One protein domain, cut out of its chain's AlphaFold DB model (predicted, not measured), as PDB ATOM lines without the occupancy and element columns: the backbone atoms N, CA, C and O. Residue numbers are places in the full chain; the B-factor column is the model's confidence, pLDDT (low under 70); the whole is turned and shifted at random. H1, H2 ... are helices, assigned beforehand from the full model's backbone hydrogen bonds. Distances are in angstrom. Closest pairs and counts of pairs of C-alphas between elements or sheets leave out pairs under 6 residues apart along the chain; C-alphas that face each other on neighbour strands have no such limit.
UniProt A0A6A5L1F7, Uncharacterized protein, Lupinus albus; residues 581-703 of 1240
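What this domain is: This is residues 581 to 703 of the 1240 residues of an uncharacterized protein of Lupinus albus (UniProt A0A6A5L1F7). The model is a loose rod of helices: the long helix H8 and the shorter H5 run side by side in its middle, the hairpin of H6 and H7 packs together at one end and lies crosswise to H8, and H3 and the near part of H4 make the other end. H1 packs between H4 and the H5 and H8 pair, and H2 packs on H8. The printed part has 123 residues with eight named helices, H1 to H8 in order, and no named strand; its class is all helix. It is loose, with a radius of gyration of the C-alphas of 18.7 A and spans of 62 by 30 by 19 A.

How they stand to each other: H1, residues 581 to 589, touches residues 619 to 624 of H4, residues 611 to 624, at a shallow tilt of 16 degrees, opposite ways; the C-alphas of His 588 and Ala 620 are closest, 5.9 A apart. H1 and H2, residues 592 to 596, meet only through their link. H3, residues 600 to 609, and H4 touch only at the corner, where the C-alphas of Arg 607 and Arg 614 are closest, 5.7 A apart. H8, residues 673 to 693, is the hub and touches H1, H2, H3 and H5, residues 629 to 638. With residues 685 to 693 it touches H2, closest at the C-alphas of Gly 593 and Asp 686, 4.3 A. H5 and H8 touch at a shallow tilt of 8 degrees, opposite ways; the C-alphas of Thr 636 and Thr 676 are closest, 6.1 A apart. H6, residues 641 to 650, and H7, residues 654 to 668, form a helical hairpin, closest at the C-alphas of Pro 641 and Ala 664, 4.5 A. H7 and H8 are close but not clearly touching, about perpendicular at 82 degrees, with the C-alphas of Leu 667 and Phe 673 closest, 7.9 A. H4 and H8 are apart. Every O i to N i+4 pair is within hydrogen-bond range in H1, H2, H3, H5, H6 and H7; in H4 it is 8 of 10 and in H8 15 of 17.

Where its parts are: H1 begins at C-alpha 581, (-40.102, 47.123, -21.926). H4 measures 20.0 A from first to last C-alpha and H7 20.9 A, the latter beginning at C-alpha 654, (-18.567, 29.080, -3.452). H8 measures 30.6 A and ends at C-alpha 693, (-32.858, 58.804, -40.406).

The domain as a whole: The two C-alphas farthest apart are those of Arg 609 and Gly 654, 62.4 A. The printed part has no cut, and the links between named helices are tight. Mean pLDDT of the printed part is 79.1; it is under 70 at residues 581 to 598, 600, 612 and 615.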
ATOM      1  N   ALA A 581     -40.974  46.159 -21.239       26.50
ATOM      2  CA  ALA A 581     -40.102  47.123 -21.926       26.50
ATOM      3  C   ALA A 581     -39.520  46.579 -23.245       26.50
ATOM      4  O   ALA A 581     -39.464  47.301 -24.241       26.50
ATOM      5  N   ALA A 582     -39.155  45.296 -23.275       30.20
ATOM      6  CA  ALA A 582     -38.729  44.601 -24.485       30.20
ATOM      7  C   ALA A 582     -39.894  44.487 -25.482       30.20
ATOM      8  O   ALA A 582     -39.753  44.869 -26.647       30.20
ATOM      9  N   ARG A 583     -41.087  44.135 -24.983       35.91
ATOM     10  CA  ARG A 583     -42.351  44.185 -25.731       35.91
ATOM     11  C   ARG A 583     -42.612  45.563 -26.366       35.91
ATOM     12  O   ARG A 583     -42.964  45.631 -27.542       35.91
ATOM     13  N   LEU A 584     -42.388  46.656 -25.627       36.25
ATOM     14  CA  LEU A 584     -42.540  48.036 -26.118       36.25
ATOM     15  C   LEU A 584     -41.639  48.325 -27.332       36.25
ATOM     16  O   LEU A 584     -42.146  48.755 -28.370       36.25
ATOM     17  N   VAL A 585     -40.337  48.015 -27.242       38.56
ATOM     18  CA  VAL A 585     -39.390  48.129 -28.374       38.56
ATOM     19  C   VAL A 585     -39.843  47.260 -29.553       38.56
ATOM     20  O   VAL A 585     -39.839  47.705 -30.705       38.56
ATOM     21  N   ARG A 586     -40.250  46.017 -29.279       43.91
ATOM     22  CA  ARG A 586     -40.557  45.000 -30.291       43.91
ATOM     23  C   ARG A 586     -41.813  45.325 -31.105       43.91
ATOM     24  O   ARG A 586     -41.757  45.303 -32.332       43.91
ATOM     25  N   GLU A 587     -42.922  45.658 -30.451       45.50
ATOM     26  CA  GLU A 587     -44.215  45.895 -31.117       45.50
ATOM     27  C   GLU A 587     -44.283  47.261 -31.824       45.50
ATOM     28  O   GLU A 587     -44.880  47.379 -32.899       45.50
ATOM     29  N   HIS A 588     -43.642  48.291 -31.260       45.31
ATOM     30  CA  HIS A 588     -43.756  49.666 -31.758       45.31
ATOM     31  C   HIS A 588     -42.580  50.088 -32.659       45.31
ATOM     32  O   HIS A 588     -42.786  50.869 -33.593       45.31
ATOM     33  N   CYS A 589     -41.367  49.557 -32.441       45.12
ATOM     34  CA  CYS A 589     -40.136  50.073 -33.063       45.12
ATOM     35  C   CYS A 589     -39.349  49.060 -33.929       45.12
ATOM     36  O   CYS A 589     -38.539  49.490 -34.751       45.12
ATOM     37  N   ALA A 590     -39.597  47.745 -33.848       41.78
ATOM     38  CA  ALA A 590     -38.772  46.717 -34.515       41.78
ATOM     39  C   ALA A 590     -39.189  46.326 -35.958       41.78
ATOM     40  O   ALA A 590     -38.946  45.204 -36.405       41.78
ATOM     41  N   ARG A 591     -39.826  47.237 -36.712       53.16
ATOM     42  CA  ARG A 591     -40.084  47.097 -38.171       53.16
ATOM     43  C   ARG A 591     -39.838  48.365 -39.016       53.16
ATOM     44  O   ARG A 591     -39.477  48.202 -40.184       53.16
ATOM     45  N   PRO A 592     -39.982  49.609 -38.504       53.56
ATOM     46  CA  PRO A 592     -39.621  50.814 -39.254       53.56
ATOM     47  C   PRO A 592     -38.181  50.818 -39.798       53.56
ATOM     48  O   PRO A 592     -37.994  51.140 -40.970       53.56
ATOM     49  N   GLY A 593     -37.185  50.399 -39.002       51.94
ATOM     50  CA  GLY A 593     -35.760  50.446 -39.367       51.94
ATOM     51  C   GLY A 593     -35.439  49.790 -40.717       51.94
ATOM     52  O   GLY A 593     -34.877  50.441 -41.600       51.94
ATOM     53  N   ARG A 594     -35.887  48.550 -40.948       57.78
ATOM     54  CA  ARG A 594     -35.707  47.817 -42.219       57.78
ATOM     55  C   ARG A 594     -36.263  48.548 -43.438       57.78
ATOM     56  O   ARG A 594     -35.713  48.401 -44.528       57.78
ATOM     57  N   ARG A 595     -37.345  49.319 -43.280       58.03
ATOM     58  CA  ARG A 595     -37.923  50.126 -44.367       58.03
ATOM     59  C   ARG A 595     -37.135  51.420 -44.564       58.03
ATOM     60  O   ARG A 595     -36.840  51.765 -45.704       58.03
ATOM     61  N   CYS A 596     -36.707  52.066 -43.478       59.69
ATOM     62  CA  CYS A 596     -35.820  53.231 -43.518       59.69
ATOM     63  C   CYS A 596     -34.489  52.929 -44.224       59.69
ATOM     64  O   CYS A 596     -34.057  53.732 -45.043       59.69
ATOM     65  N   ARG A 597     -33.891  51.745 -44.003       61.03
ATOM     66  CA  ARG A 597     -32.677  51.297 -44.723       61.03
ATOM     67  C   ARG A 597     -32.847  51.219 -46.244       61.03
ATOM     68  O   ARG A 597     -31.856  51.319 -46.954       61.03
ATOM     69  N   ARG A 598     -34.066  50.985 -46.746       66.69
ATOM     70  CA  ARG A 598     -34.339  50.814 -48.185       66.69
ATOM     71  C   ARG A 598     -34.663  52.124 -48.901       66.69
ATOM     72  O   ARG A 598     -34.390  52.229 -50.087       66.69
ATOM     73  N   GLN A 599     -35.287  53.081 -48.212       70.38
ATOM     74  CA  GLN A 599     -35.714  54.371 -48.774       70.38
ATOM     75  C   GLN A 599     -35.588  55.489 -47.714       70.38
ATOM     76  O   GLN A 599     -36.608  55.974 -47.208       70.38
ATOM     77  N   PRO A 600     -34.358  55.897 -47.339       69.50
ATOM     78  CA  PRO A 600     -34.139  56.885 -46.279       69.50
ATOM     79  C   PRO A 600     -34.696  58.269 -46.650       69.50
ATOM     80  O   PRO A 600     -35.351  58.912 -45.830       69.50
ATOM     81  N   GLU A 601     -34.523  58.686 -47.905       75.69
ATOM     82  CA  GLU A 601     -35.057  59.941 -48.448       75.69
ATOM     83  C   GLU A 601     -36.587  59.974 -48.400       75.69
ATOM     84  O   GLU A 601     -37.169  60.909 -47.858       75.69
ATOM     85  N   GLY A 602     -37.249  58.913 -48.877       76.69
ATOM     86  CA  GLY A 602     -38.711  58.798 -48.843       76.69
ATOM     87  C   GLY A 602     -39.280  58.812 -47.419       76.69
ATOM     88  O   GLY A 602     -40.340  59.390 -47.183       76.69
ATOM     89  N   PHE A 603     -38.562  58.251 -46.439       77.69
ATOM     90  CA  PHE A 603     -38.932  58.365 -45.024       77.69
ATOM     91  C   PHE A 603     -38.831  59.816 -44.522       77.69
ATOM     92  O   PHE A 603     -39.764  60.312 -43.879       77.69
ATOM     93  N   ALA A 604     -37.735  60.513 -44.836       75.38
ATOM     94  CA  ALA A 604     -37.537  61.912 -44.467       75.38
ATOM     95  C   ALA A 604     -38.571  62.836 -45.141       75.38
ATOM     96  O   ALA A 604     -39.193  63.659 -44.462       75.38
ATOM     97  N   GLU A 605     -38.831  62.646 -46.436       78.12
ATOM     98  CA  GLU A 605     -39.851  63.370 -47.198       78.12
ATOM     99  C   GLU A 605     -41.245  63.144 -46.601       78.12
ATOM    100  O   GLU A 605     -41.972  64.103 -46.330       78.12
ATOM    101  N   MET A 606     -41.616  61.892 -46.316       79.75
ATOM    102  CA  MET A 606     -42.904  61.582 -45.698       79.75
ATOM    103  C   MET A 606     -43.030  62.188 -44.294       79.75
ATOM    104  O   MET A 606     -44.111  62.680 -43.960       79.75
ATOM    105  N   ARG A 607     -41.957  62.231 -43.489       75.81
ATOM    106  CA  ARG A 607     -41.954  62.921 -42.183       75.81
ATOM    107  C   ARG A 607     -42.100  64.438 -42.343       75.81
ATOM    108  O   ARG A 607     -42.814  65.054 -41.552       75.81
ATOM    109  N   GLY A 608     -41.495  65.034 -43.371       76.06
ATOM    110  CA  GLY A 608     -41.592  66.465 -43.688       76.06
ATOM    111  C   GLY A 608     -42.943  66.894 -44.275       76.06
ATOM    112  O   GLY A 608     -43.502  67.913 -43.864       76.06
ATOM    113  N   ARG A 609     -43.536  66.099 -45.173       80.44
ATOM    114  CA  ARG A 609     -44.729  66.485 -45.954       80.44
ATOM    115  C   ARG A 609     -46.044  65.866 -45.460       80.44
ATOM    116  O   ARG A 609     -47.077  66.527 -45.505       80.44
ATOM    117  N   SER A 610     -46.058  64.635 -44.939       78.50
ATOM    118  CA  SER A 610     -47.314  63.937 -44.610       78.50
ATOM    119  C   SER A 610     -47.780  64.152 -43.164       78.50
ATOM    120  O   SER A 610     -47.260  63.544 -42.225       78.50
ATOM    121  N   ARG A 611     -48.859  64.941 -42.985       72.19
ATOM    122  CA  ARG A 611     -49.577  65.081 -41.694       72.19
ATOM    123  C   ARG A 611     -49.989  63.707 -41.119       72.19
ATOM    124  O   ARG A 611     -49.898  63.513 -39.911       72.19
ATOM    125  N   ARG A 612     -50.402  62.743 -41.962       68.94
ATOM    126  CA  ARG A 612     -50.786  61.376 -41.536       68.94
ATOM    127  C   ARG A 612     -49.586  60.550 -41.071       68.94
ATOM    128  O   ARG A 612     -49.706  59.860 -40.067       68.94
ATOM    129  N   PHE A 613     -48.452  60.624 -41.770       75.75
ATOM    130  CA  PHE A 613     -47.265  59.846 -41.401       75.75
ATOM    131  C   PHE A 613     -46.669  60.323 -40.075       75.75
ATOM    132  O   PHE A 613     -46.359  59.487 -39.233       75.75
ATOM    133  N   ARG A 614     -46.625  61.645 -39.838       76.44
ATOM    134  CA  ARG A 614     -46.265  62.201 -38.522       76.44
ATOM    135  C   ARG A 614     -47.127  61.610 -37.403       76.44
ATOM    136  O   ARG A 614     -46.572  60.954 -36.541       76.44
ATOM    137  N   ARG A 615     -48.464  61.662 -37.505       69.81
ATOM    138  CA  ARG A 615     -49.381  61.077 -36.495       69.81
ATOM    139  C   ARG A 615     -49.176  59.581 -36.205       69.81
ATOM    140  O   ARG A 615     -49.577  59.120 -35.140       69.81
ATOM    141  N   ALA A 616     -48.600  58.821 -37.138       70.62
ATOM    142  CA  ALA A 616     -48.242  57.419 -36.921       70.62
ATOM    143  C   ALA A 616     -46.862  57.263 -36.245       70.62
ATOM    144  O   ALA A 616     -46.654  56.319 -35.488       70.62
ATOM    145  N   LEU A 617     -45.941  58.205 -36.475       76.88
ATOM    146  CA  LEU A 617     -44.656  58.304 -35.777       76.88
ATOM    147  C   LEU A 617     -44.771  58.936 -34.378       76.88
ATOM    148  O   LEU A 617     -43.980  58.560 -33.523       76.88
ATOM    149  N   ASP A 618     -45.759  59.801 -34.104       74.88
ATOM    150  CA  ASP A 618     -46.017  60.387 -32.771       74.88
ATOM    151  C   ASP A 618     -46.092  59.294 -31.676       74.88
ATOM    152  O   ASP A 618     -45.602  59.469 -30.560       74.88
ATOM    153  N   LEU A 619     -46.686  58.138 -32.009       71.62
ATOM    154  CA  LEU A 619     -46.787  56.970 -31.125       71.62
ATOM    155  C   LEU A 619     -45.432  56.270 -30.923       71.62
ATOM    156  O   LEU A 619     -45.115  55.866 -29.808       71.62
ATOM    157  N   ALA A 620     -44.621  56.151 -31.978       75.88
ATOM    158  CA  ALA A 620     -43.273  55.593 -31.881       75.88
ATOM    159  C   ALA A 620     -42.333  56.522 -31.092       75.88
ATOM    160  O   ALA A 620     -41.528  56.045 -30.303       75.88
ATOM    161  N   GLU A 621     -42.466  57.844 -31.233       79.19
ATOM    162  CA  GLU A 621     -41.720  58.823 -30.435       79.19
ATOM    163  C   GLU A 621     -42.079  58.730 -28.943       79.19
ATOM    164  O   GLU A 621     -41.194  58.743 -28.089       79.19
ATOM    165  N   ALA A 622     -43.367  58.559 -28.624       76.00
ATOM    166  CA  ALA A 622     -43.823  58.306 -27.258       76.00
ATOM    167  C   ALA A 622     -43.334  56.953 -26.699       76.00
ATOM    168  O   ALA A 622     -43.089  56.855 -25.499       76.00
ATOM    169  N   ALA A 623     -43.158  55.932 -27.546       77.81
ATOM    170  CA  ALA A 623     -42.544  54.663 -27.151       77.81
ATOM    171  C   ALA A 623     -41.034  54.822 -26.892       77.81
ATOM    172  O   ALA A 623     -40.550  54.384 -25.852       77.81
ATOM    173  N   PHE A 624     -40.307  55.525 -27.771       81.38
ATOM    174  CA  PHE A 624     -38.876  55.824 -27.605       81.38
ATOM    175  C   PHE A 624     -38.564  56.641 -26.342       81.38
ATOM    176  O   PHE A 624     -37.508  56.458 -25.743       81.38
ATOM    177  N   ALA A 625     -39.492  57.489 -25.885       82.88
ATOM    178  CA  ALA A 625     -39.380  58.198 -24.607       82.88
ATOM    179  C   ALA A 625     -39.395  57.274 -23.367       82.88
ATOM    180  O   ALA A 625     -39.081  57.731 -22.274       82.88
ATOM    181  N   HIS A 626     -39.754  55.997 -23.536       82.12
ATOM    182  CA  HIS A 626     -39.882  54.985 -22.482       82.12
ATOM    183  C   HIS A 626     -39.239  53.643 -22.889       82.12
ATOM    184  O   HIS A 626     -39.648  52.579 -22.419       82.12
ATOM    185  N   SER A 627     -38.252  53.663 -23.792       83.62
ATOM    186  CA  SER A 627     -37.590  52.453 -24.292       83.62
ATOM    187  C   SER A 627     -36.113  52.701 -24.596       83.62
ATOM    188  O   SER A 627     -35.787  53.710 -25.219       83.62
ATOM    189  N   ASP A 628     -35.245  51.764 -24.225       87.56
ATOM    190  CA  ASP A 628     -33.807  51.843 -24.480       87.56
ATOM    191  C   ASP A 628     -33.226  50.474 -24.884       87.56
ATOM    192  O   ASP A 628     -33.729  49.420 -24.486       87.56
ATOM    193  N   ILE A 629     -32.183  50.501 -25.719       88.94
ATOM    194  CA  ILE A 629     -31.582  49.310 -26.330       88.94
ATOM    195  C   ILE A 629     -30.575  48.603 -25.409       88.94
ATOM    196  O   ILE A 629     -30.425  47.387 -25.501       88.94
ATOM    197  N   GLU A 630     -29.941  49.315 -24.479       90.06
ATOM    198  CA  GLU A 630     -29.023  48.738 -23.491       90.06
ATOM    199  C   GLU A 630     -29.796  48.160 -22.300       90.06
ATOM    200  O   GLU A 630     -29.466  47.075 -21.819       90.06
ATOM    201  N   VAL A 631     -30.920  48.782 -21.918       89.62
ATOM    202  CA  VAL A 631     -31.924  48.153 -21.036       89.62
ATOM    203  C   VAL A 631     -32.434  46.839 -21.643       89.62
ATOM    204  O   VAL A 631     -32.538  45.836 -20.933       89.62
ATOM    205  N   LEU A 632     -32.706  46.803 -22.956       89.25
ATOM    206  CA  LEU A 632     -33.071  45.561 -23.646       89.25
ATOM    207  C   LEU A 632     -31.927  44.536 -23.631       89.25
ATOM    208  O   LEU A 632     -32.184  43.361 -23.367       89.25
ATOM    209  N   ARG A 633     -30.677  44.961 -23.862       92.50
ATOM    210  CA  ARG A 633     -29.504  44.076 -23.782       92.50
ATOM    211  C   ARG A 633     -29.427  43.404 -22.416       92.50
ATOM    212  O   ARG A 633     -29.402  42.178 -22.366       92.50
ATOM    213  N   ALA A 634     -29.462  44.181 -21.333       90.12
ATOM    214  CA  ALA A 634     -29.363  43.677 -19.963       90.12
ATOM    215  C   ALA A 634     -30.490  42.687 -19.613       90.12
ATOM    216  O   ALA A 634     -30.240  41.666 -18.975       90.12
ATOM    217  N   VAL A 635     -31.714  42.937 -20.097       89.56
ATOM    218  CA  VAL A 635     -32.840  41.991 -20.013       89.56
ATOM    219  C   VAL A 635     -32.551  40.679 -20.751       89.56
ATOM    220  O   VAL A 635     -32.870  39.616 -20.228       89.56
ATOM    221  N   THR A 636     -31.961  40.723 -21.949       90.69
ATOM    222  CA  THR A 636     -31.645  39.495 -22.705       90.69
ATOM    223  C   THR A 636     -30.425  38.747 -22.170       90.69
ATOM    224  O   THR A 636     -30.453  37.525 -22.139       90.69
ATOM    225  N   SER A 637     -29.399  39.444 -21.673       90.69
ATOM    226  CA  SER A 637     -28.243  38.820 -21.014       90.69
ATOM    227  C   SER A 637     -28.642  38.093 -19.730       90.69
ATOM    228  O   SER A 637     -28.121  37.021 -19.460       90.69
ATOM    229  N   LEU A 638     -29.616  38.616 -18.976       90.62
ATOM    230  CA  LEU A 638     -30.159  37.945 -17.792       90.62
ATOM    231  C   LEU A 638     -30.730  36.543 -18.101       90.62
ATOM    232  O   LEU A 638     -30.683  35.675 -17.234       90.62
ATOM    233  N   LEU A 639     -31.245  36.328 -19.317       90.31
ATOM    234  CA  LEU A 639     -31.803  35.055 -19.795       90.31
ATOM    235  C   LEU A 639     -30.775  34.153 -20.504       90.31
ATOM    236  O   LEU A 639     -31.128  33.046 -20.895       90.31
ATOM    237  N   ASP A 640     -29.536  34.613 -20.693       91.56
ATOM    238  CA  ASP A 640     -28.454  33.852 -21.329       91.56
ATOM    239  C   ASP A 640     -27.648  33.111 -20.240       91.56
ATOM    240  O   ASP A 640     -27.027  33.783 -19.406       91.56
ATOM    241  N   PRO A 641     -27.643  31.758 -20.210       94.88
ATOM    242  CA  PRO A 641     -26.908  30.977 -19.209       94.88
ATOM    243  C   PRO A 641     -25.427  31.356 -19.126       94.88
ATOM    244  O   PRO A 641     -24.869  31.416 -18.031       94.88
ATOM    245  N   GLY A 642     -24.808  31.722 -20.256       94.50
ATOM    246  CA  GLY A 642     -23.407  32.139 -20.306       94.50
ATOM    247  C   GLY A 642     -23.105  33.367 -19.440       94.50
ATOM    248  O   GLY A 642     -22.021  33.453 -18.874       94.50
ATOM    249  N   THR A 643     -24.071  34.273 -19.249       92.62
ATOM    250  CA  THR A 643     -23.930  35.431 -18.344       92.62
ATOM    251  C   THR A 643     -23.859  35.010 -16.874       92.62
ATOM    252  O   THR A 643     -23.260  35.705 -16.057       92.62
ATOM    253  N   TRP A 644     -24.474  33.884 -16.508       95.12
ATOM    254  CA  TRP A 644     -24.427  33.346 -15.149       95.12
ATOM    255  C   TRP A 644     -23.174  32.495 -14.923       95.12
ATOM    256  O   TRP A 644     -22.541  32.639 -13.881       95.12
ATOM    257  N   LEU A 645     -22.753  31.713 -15.922       95.38
ATOM    258  CA  LEU A 645     -21.483  30.975 -15.894       95.38
ATOM    259  C   LEU A 645     -20.264  31.915 -15.813       95.38
ATOM    260  O   LEU A 645     -19.361  31.678 -15.015       95.38
ATOM    261  N   ASP A 646     -20.264  33.022 -16.563       94.19
ATOM    262  CA  ASP A 646     -19.214  34.050 -16.490       94.19
ATOM    263  C   ASP A 646     -19.132  34.694 -15.094       94.19
ATOM    264  O   ASP A 646     -18.049  34.897 -14.550       94.19
ATOM    265  N   ARG A 647     -20.273  34.935 -14.437       92.56
ATOM    266  CA  ARG A 647     -20.291  35.424 -13.046       92.56
ATOM    267  C   ARG A 647     -19.836  34.363 -12.042       92.56
ATOM    268  O   ARG A 647     -19.139  34.708 -11.091       92.56
ATOM    269  N   ALA A 648     -20.185  33.095 -12.262       93.25
ATOM    270  CA  ALA A 648     -19.745  31.966 -11.443       93.25
ATOM    271  C   ALA A 648     -18.213  31.773 -11.503       93.25
ATOM    272  O   ALA A 648     -17.585  31.467 -10.487       93.25
ATOM    273  N   LEU A 649     -17.601  32.028 -12.665       94.19
ATOM    274  CA  LEU A 649     -16.147  32.030 -12.858       94.19
ATOM    275  C   LEU A 649     -15.443  33.142 -12.056       94.19
ATOM    276  O   LEU A 649     -14.349  32.925 -11.541       94.19
ATOM    277  N   HIS A 650     -16.066  34.318 -11.935       92.19
ATOM    278  CA  HIS A 650     -15.464  35.499 -11.304       92.19
ATOM    279  C   HIS A 650     -15.814  35.691  -9.810       92.19
ATOM    280  O   HIS A 650     -15.266  36.595  -9.178       92.19
ATOM    281  N   THR A 651     -16.697  34.877  -9.215       90.25
ATOM    282  CA  THR A 651     -16.986  34.939  -7.765       90.25
ATOM    283  C   THR A 651     -15.994  34.118  -6.941       90.25
ATOM    284  O   THR A 651     -15.685  32.971  -7.270       90.25
ATOM    285  N   ALA A 652     -15.527  34.688  -5.827       87.06
ATOM    286  CA  ALA A 652     -14.720  33.988  -4.828       87.06
ATOM    287  C   ALA A 652     -15.571  33.131  -3.868       87.06
ATOM    288  O   ALA A 652     -15.099  32.099  -3.396       87.06
ATOM    289  N   ASP A 653     -16.822  33.528  -3.610       91.50
ATOM    290  CA  ASP A 653     -17.764  32.775  -2.775       91.50
ATOM    291  C   ASP A 653     -18.293  31.544  -3.528       91.50
ATOM    292  O   ASP A 653     -18.873  31.672  -4.610       91.50
ATOM    293  N   GLY A 654     -18.088  30.362  -2.938       86.44
ATOM    294  CA  GLY A 654     -18.567  29.080  -3.452       86.44
ATOM    295  C   GLY A 654     -20.087  28.924  -3.376       86.44
ATOM    296  O   GLY A 654     -20.684  28.464  -4.342       86.44
ATOM    297  N   GLY A 655     -20.741  29.402  -2.312       86.81
ATOM    298  CA  GLY A 655     -22.203  29.322  -2.198       86.81
ATOM    299  C   GLY A 655     -22.899  30.161  -3.271       86.81
ATOM    300  O   GLY A 655     -23.821  29.698  -3.943       86.81
ATOM    301  N   ALA A 656     -22.393  31.375  -3.514       85.81
ATOM    302  CA  ALA A 656     -22.818  32.187  -4.649       85.81
ATOM    303  C   ALA A 656     -22.478  31.548  -6.007       85.81
ATOM    304  O   ALA A 656     -23.263  31.691  -6.944       85.81
ATOM    305  N   ARG A 657     -21.346  30.838  -6.138       93.62
ATOM    306  CA  ARG A 657     -20.978  30.117  -7.371       93.62
ATOM    307  C   ARG A 657     -21.999  29.034  -7.698       93.62
ATOM    308  O   ARG A 657     -22.541  29.034  -8.800       93.62
ATOM    309  N   ASP A 658     -22.300  28.170  -6.736       92.44
ATOM    310  CA  ASP A 658     -23.192  27.025  -6.920       92.44
ATOM    311  C   ASP A 658     -24.630  27.482  -7.214       92.44
ATOM    312  O   ASP A 658     -25.279  26.960  -8.123       92.44
ATOM    313  N   ALA A 659     -25.094  28.552  -6.557       91.12
ATOM    314  CA  ALA A 659     -26.363  29.198  -6.884       91.12
ATOM    315  C   ALA A 659     -26.391  29.763  -8.323       91.12
ATOM    316  O   ALA A 659     -27.389  29.618  -9.030       91.12
ATOM    317  N   MET A 660     -25.301  30.371  -8.810       94.12
ATOM    318  CA  MET A 660     -25.225  30.855 -10.200       94.12
ATOM    319  C   MET A 660     -25.175  29.711 -11.224       94.12
ATOM    320  O   MET A 660     -25.797  29.830 -12.283       94.12
ATOM    321  N   LEU A 661     -24.504  28.597 -10.910       94.81
ATOM    322  CA  LEU A 661     -24.509  27.377 -11.727       94.81
ATOM    323  C   LEU A 661     -25.919  26.767 -11.811       94.81
ATOM    324  O   LEU A 661     -26.391  26.444 -12.903       94.81
ATOM    325  N   ALA A 662     -26.635  26.686 -10.688       91.56
ATOM    326  CA  ALA A 662     -28.015  26.205 -10.653       91.56
ATOM    327  C   ALA A 662     -28.976  27.117 -11.444       91.56
ATOM    328  O   ALA A 662     -29.806  26.614 -12.205       91.56
ATOM    329  N   VAL A 663     -28.829  28.449 -11.369       92.75
ATOM    330  CA  VAL A 663     -29.604  29.383 -12.214       92.75
ATOM    331  C   VAL A 663     -29.276  29.213 -13.705       92.75
ATOM    332  O   VAL A 663     -30.194  29.250 -14.526       92.75
ATOM    333  N   ALA A 664     -28.016  28.966 -14.079       94.88
ATOM    334  CA  ALA A 664     -27.658  28.659 -15.467       94.88
ATOM    335  C   ALA A 664     -28.373  27.384 -15.962       94.88
ATOM    336  O   ALA A 664     -29.074  27.433 -16.974       94.88
ATOM    337  N   ALA A 665     -28.321  26.292 -15.193       91.62
ATOM    338  CA  ALA A 665     -29.011  25.035 -15.508       91.62
ATOM    339  C   ALA A 665     -30.554  25.147 -15.494       91.62
ATOM    340  O   ALA A 665     -31.251  24.393 -16.176       91.62
ATOM    341  N   MET A 666     -31.132  26.090 -14.739       89.19
ATOM    342  CA  MET A 666     -32.558  26.438 -14.838       89.19
ATOM    343  C   MET A 666     -32.894  27.146 -16.158       89.19
ATOM    344  O   MET A 666     -33.958  26.899 -16.724       89.19
ATOM    345  N   LEU A 667     -32.012  28.021 -16.649       90.31
ATOM    346  CA  LEU A 667     -32.210  28.774 -17.891       90.31
ATOM    347  C   LEU A 667     -31.975  27.916 -19.142       90.31
ATOM    348  O   LEU A 667     -32.737  28.041 -20.100       90.31
ATOM    349  N   GLU A 668     -31.001  27.003 -19.123       90.62
ATOM    350  CA  GLU A 668     -30.765  26.037 -20.209       90.62
ATOM    351  C   GLU A 668     -31.999  25.163 -20.470       90.62
ATOM    352  O   GLU A 668     -32.449  25.051 -21.606       90.62
ATOM    353  N   ARG A 669     -32.643  24.646 -19.414       85.69
ATOM    354  CA  ARG A 669     -33.889  23.854 -19.518       85.69
ATOM    355  C   ARG A 669     -35.120  24.654 -19.968       85.69
ATOM    356  O   ARG A 669     -36.182  24.073 -20.192       85.69
ATOM    357  N   ILE A 670     -35.001  25.979 -20.072       82.25
ATOM    358  CA  ILE A 670     -36.029  26.887 -20.604       82.25
ATOM    359  C   ILE A 670     -35.714  27.292 -22.060       82.25
ATOM    360  O   ILE A 670     -36.620  27.744 -22.755       82.25
ATOM    361  N   ASP A 671     -34.470  27.119 -22.521       83.38
ATOM    362  CA  ASP A 671     -33.978  27.308 -23.901       83.38
ATOM    363  C   ASP A 671     -34.399  28.626 -24.598       83.38
ATOM    364  O   ASP A 671     -34.517  28.723 -25.815       83.38
ATOM    365  N   ALA A 672     -34.628  29.688 -23.819       81.19
ATOM    366  CA  ALA A 672     -35.103  30.978 -24.336       81.19
ATOM    367  C   ALA A 672     -33.976  31.943 -24.749       81.19
ATOM    368  O   ALA A 672     -34.236  33.044 -25.245       81.19
ATOM    369  N   PHE A 673     -32.710  31.583 -24.520       84.44
ATOM    370  CA  PHE A 673     -31.568  32.447 -24.837       84.44
ATOM    371  C   PHE A 673     -31.355  32.581 -26.355       84.44
ATOM    372  O   PHE A 673     -30.966  33.648 -26.842       84.44
ATOM    373  N   ALA A 674     -31.669  31.533 -27.122       85.31
ATOM    374  CA  ALA A 674     -31.429  31.472 -28.558       85.31
ATOM    375  C   ALA A 674     -32.230  32.535 -29.333       85.31
ATOM    376  O   ALA A 674     -31.624  33.390 -30.005       85.31
ATOM    377  N   ALA A 675     -33.568  32.562 -29.234       81.94
ATOM    378  CA  ALA A 675     -34.340  33.563 -29.966       81.94
ATOM    379  C   ALA A 675     -34.400  34.919 -29.267       81.94
ATOM    380  O   ALA A 675     -34.529  35.918 -29.977       81.94
ATOM    381  N   THR A 676     -34.221  35.032 -27.945       85.06
ATOM    382  CA  THR A 676     -34.073  36.361 -27.311       85.06
ATOM    383  C   THR A 676     -32.803  37.070 -27.796       85.06
ATOM    384  O   THR A 676     -32.875  38.230 -28.212       85.06
ATOM    385  N   ARG A 677     -31.667  36.366 -27.909       86.06
ATOM    386  CA  ARG A 677     -30.417  36.887 -28.500       86.06
ATOM    387  C   ARG A 677     -30.515  37.093 -30.018       86.06
ATOM    388  O   ARG A 677     -29.871  37.991 -30.573       86.06
ATOM    389  N   ALA A 678     -31.334  36.316 -30.734       85.31
ATOM    390  CA  ALA A 678     -31.653  36.585 -32.144       85.31
ATOM    391  C   ALA A 678     -32.576  37.809 -32.325       85.31
ATOM    392  O   ALA A 678     -32.401  38.577 -33.274       85.31
ATOM    393  N   MET A 679     -33.529  38.016 -31.415       87.25
ATOM    394  CA  MET A 679     -34.443  39.158 -31.363       87.25
ATOM    395  C   MET A 679     -33.681  40.442 -31.030       87.25
ATOM    396  O   MET A 679     -33.799  41.408 -31.784       87.25
ATOM    397  N   PHE A 680     -32.806  40.425 -30.018       88.25
ATOM    398  CA  PHE A 680     -31.944  41.558 -29.673       88.25
ATOM    399  C   PHE A 680     -31.084  42.010 -30.859       88.25
ATOM    400  O   PHE A 680     -31.097  43.187 -31.214       88.25
ATOM    401  N   ARG A 681     -30.409  41.080 -31.555       88.12
ATOM    402  CA  ARG A 681     -29.611  41.405 -32.756       88.12
ATOM    403  C   ARG A 681     -30.440  42.064 -33.867       88.12
ATOM    404  O   ARG A 681     -29.929  42.935 -34.568       88.12
ATOM    405  N   ARG A 682     -31.717  41.688 -34.024       82.69
ATOM    406  CA  ARG A 682     -32.646  42.337 -34.969       82.69
ATOM    407  C   ARG A 682     -33.031  43.740 -34.482       82.69
ATOM    408  O   ARG A 682     -32.898  44.687 -35.249       82.69
ATOM    409  N   ALA A 683     -33.423  43.883 -33.215       83.38
ATOM    410  CA  ALA A 683     -33.810  45.159 -32.610       83.38
ATOM    411  C   ALA A 683     -32.668  46.193 -32.621       83.38
ATOM    412  O   ALA A 683     -32.889  47.332 -33.021       83.38
ATOM    413  N   LEU A 684     -31.441  45.791 -32.278       87.12
ATOM    414  CA  LEU A 684     -30.248  46.643 -32.329       87.12
ATOM    415  C   LEU A 684     -29.942  47.106 -33.763       87.12
ATOM    416  O   LEU A 684     -29.661  48.281 -33.991       87.12
ATOM    417  N   ALA A 685     -30.050  46.211 -34.750       83.81
ATOM    418  CA  ALA A 685     -29.872  46.573 -36.154       83.81
ATOM    419  C   ALA A 685     -30.936  47.578 -36.640       83.81
ATOM    420  O   ALA A 685     -30.617  48.478 -37.425       83.81
ATOM    421  N   ASP A 686     -32.182  47.444 -36.183       79.50
ATOM    422  CA  ASP A 686     -33.269  48.367 -36.507       79.50
ATOM    423  C   ASP A 686     -33.153  49.712 -35.756       79.50
ATOM    424  O   ASP A 686     -33.380  50.756 -36.367       79.50
ATOM    425  N   ASP A 687     -32.692  49.740 -34.502       83.38
ATOM    426  CA  ASP A 687     -32.419  50.987 -33.767       83.38
ATOM    427  C   ASP A 687     -31.242  51.773 -34.371       83.38
ATOM    428  O   ASP A 687     -31.356  52.977 -34.603       83.38
ATOM    429  N   LEU A 688     -30.146  51.097 -34.740       85.75
ATOM    430  CA  LEU A 688     -29.034  51.708 -35.486       85.75
ATOM    431  C   LEU A 688     -29.498  52.292 -36.833       85.75
ATOM    432  O   LEU A 688     -29.040  53.359 -37.235       85.75
ATOM    433  N   ALA A 689     -30.454  51.642 -37.507       80.38
ATOM    434  CA  ALA A 689     -31.052  52.155 -38.741       80.38
ATOM    435  C   ALA A 689     -31.960  53.374 -38.524       80.38
ATOM    436  O   ALA A 689     -32.111  54.204 -39.418       80.38
ATOM    437  N   LEU A 690     -32.590  53.478 -37.353       80.88
ATOM    438  CA  LEU A 690     -33.431  54.616 -36.997       80.88
ATOM    439  C   LEU A 690     -32.605  55.793 -36.469       80.88
ATOM    440  O   LEU A 690     -33.002  56.933 -36.692       80.88
ATOM    441  N   ARG A 691     -31.421  55.558 -35.882       84.00
ATOM    442  CA  ARG A 691     -30.464  56.618 -35.508       84.00
ATOM    443  C   ARG A 691     -30.027  57.473 -36.701       84.00
ATOM    444  O   ARG A 691     -29.893  58.678 -36.528       84.00
ATOM    445  N   THR A 692     -29.853  56.896 -37.895       82.31
ATOM    446  CA  THR A 692     -29.402  57.656 -39.079       82.31
ATOM    447  C   THR A 692     -30.502  58.533 -39.684       82.31
ATOM    448  O   THR A 692     -30.257  59.700 -39.974       82.31
ATOM    449  N   VAL A 693     -31.734  58.027 -39.832       80.38
ATOM    450  CA  VAL A 693     -32.858  58.804 -40.406       80.38
ATOM    451  C   VAL A 693     -33.625  59.648 -39.377       80.38
ATOM    452  O   VAL A 693     -34.373  60.565 -39.733       80.38
ATOM    453  N   TRP A 694     -33.484  59.342 -38.086       83.44
ATOM    454  CA  TRP A 694     -34.163  60.008 -36.971       83.44
ATOM    455  C   TRP A 694     -33.217  60.155 -35.757       83.44
ATOM    456  O   TRP A 694     -33.441  59.545 -34.704       83.44
ATOM    457  N   PRO A 695     -32.158  60.982 -35.884       80.50
ATOM    458  CA  PRO A 695     -31.198  61.210 -34.801       80.50
ATOM    459  C   PRO A 695     -31.872  61.835 -33.573       80.50
ATOM    460  O   PRO A 695     -31.717  61.338 -32.458       80.50
ATOM    461  N   ASN A 696     -32.710  62.852 -33.795       83.19
ATOM    462  CA  ASN A 696     -33.399  63.623 -32.755       83.19
ATOM    463  C   ASN A 696     -34.733  62.970 -32.331       83.19
ATOM    464  O   ASN A 696     -35.753  63.651 -32.234       83.19
ATOM    465  N   ARG A 697     -34.765  61.643 -32.149       82.25
ATOM    466  CA  ARG A 697     -35.906  60.962 -31.506       82.25
ATOM    467  C   ARG A 697     -35.763  61.021 -29.982       82.25
ATOM    468  O   ARG A 697     -34.657  61.205 -29.473       82.25
ATOM    469  N   ALA A 698     -36.876  60.852 -29.271       82.31
ATOM    470  CA  ALA A 698     -36.877  60.781 -27.811       82.31
ATOM    471  C   ALA A 698     -35.993  59.632 -27.280       82.31
ATOM    472  O   ALA A 698     -35.653  58.701 -28.011       82.31
ATOM    473  N   ARG A 699     -35.628  59.702 -25.999       83.50
ATOM    474  CA  ARG A 699     -34.882  58.664 -25.272       83.50
ATOM    475  C   ARG A 699     -35.556  58.414 -23.925       83.50
ATOM    476  O   ARG A 699     -36.227  59.315 -23.420       83.50
ATOM    477  N   MET A 700     -35.353  57.228 -23.351       85.56
ATOM    478  CA  MET A 700     -35.710  56.951 -21.956       85.56
ATOM    479  C   MET A 700     -34.954  57.904 -21.013       85.56
ATOM    480  O   MET A 700     -33.820  58.283 -21.296       85.56
ATOM    481  N   SER A 701     -35.584  58.289 -19.901       83.75
ATOM    482  CA  SER A 701     -34.924  59.068 -18.843       83.75
ATOM    483  C   SER A 701     -34.070  58.189 -17.924       83.75
ATOM    484  O   SER A 701     -34.447  57.056 -17.622       83.75
ATOM    485  N   ASP A 702     -32.970  58.730 -17.395       82.94
ATOM    486  CA  ASP A 702     -32.029  57.994 -16.529       82.94
ATOM    487  C   ASP A 702     -32.700  57.396 -15.280       82.94
ATOM    488  O   ASP A 702     -32.320  56.329 -14.802       82.94
ATOM    489  N   ARG A 703     -33.766  58.032 -14.778       78.44
ATOM    490  CA  ARG A 703     -34.570  57.521 -13.657       78.44
ATOM    491  C   ARG A 703     -35.442  56.316 -14.034       78.44
ATOM    492  O   ARG A 703     -35.663  55.443 -13.196       78.44
TER     493      ARG A 703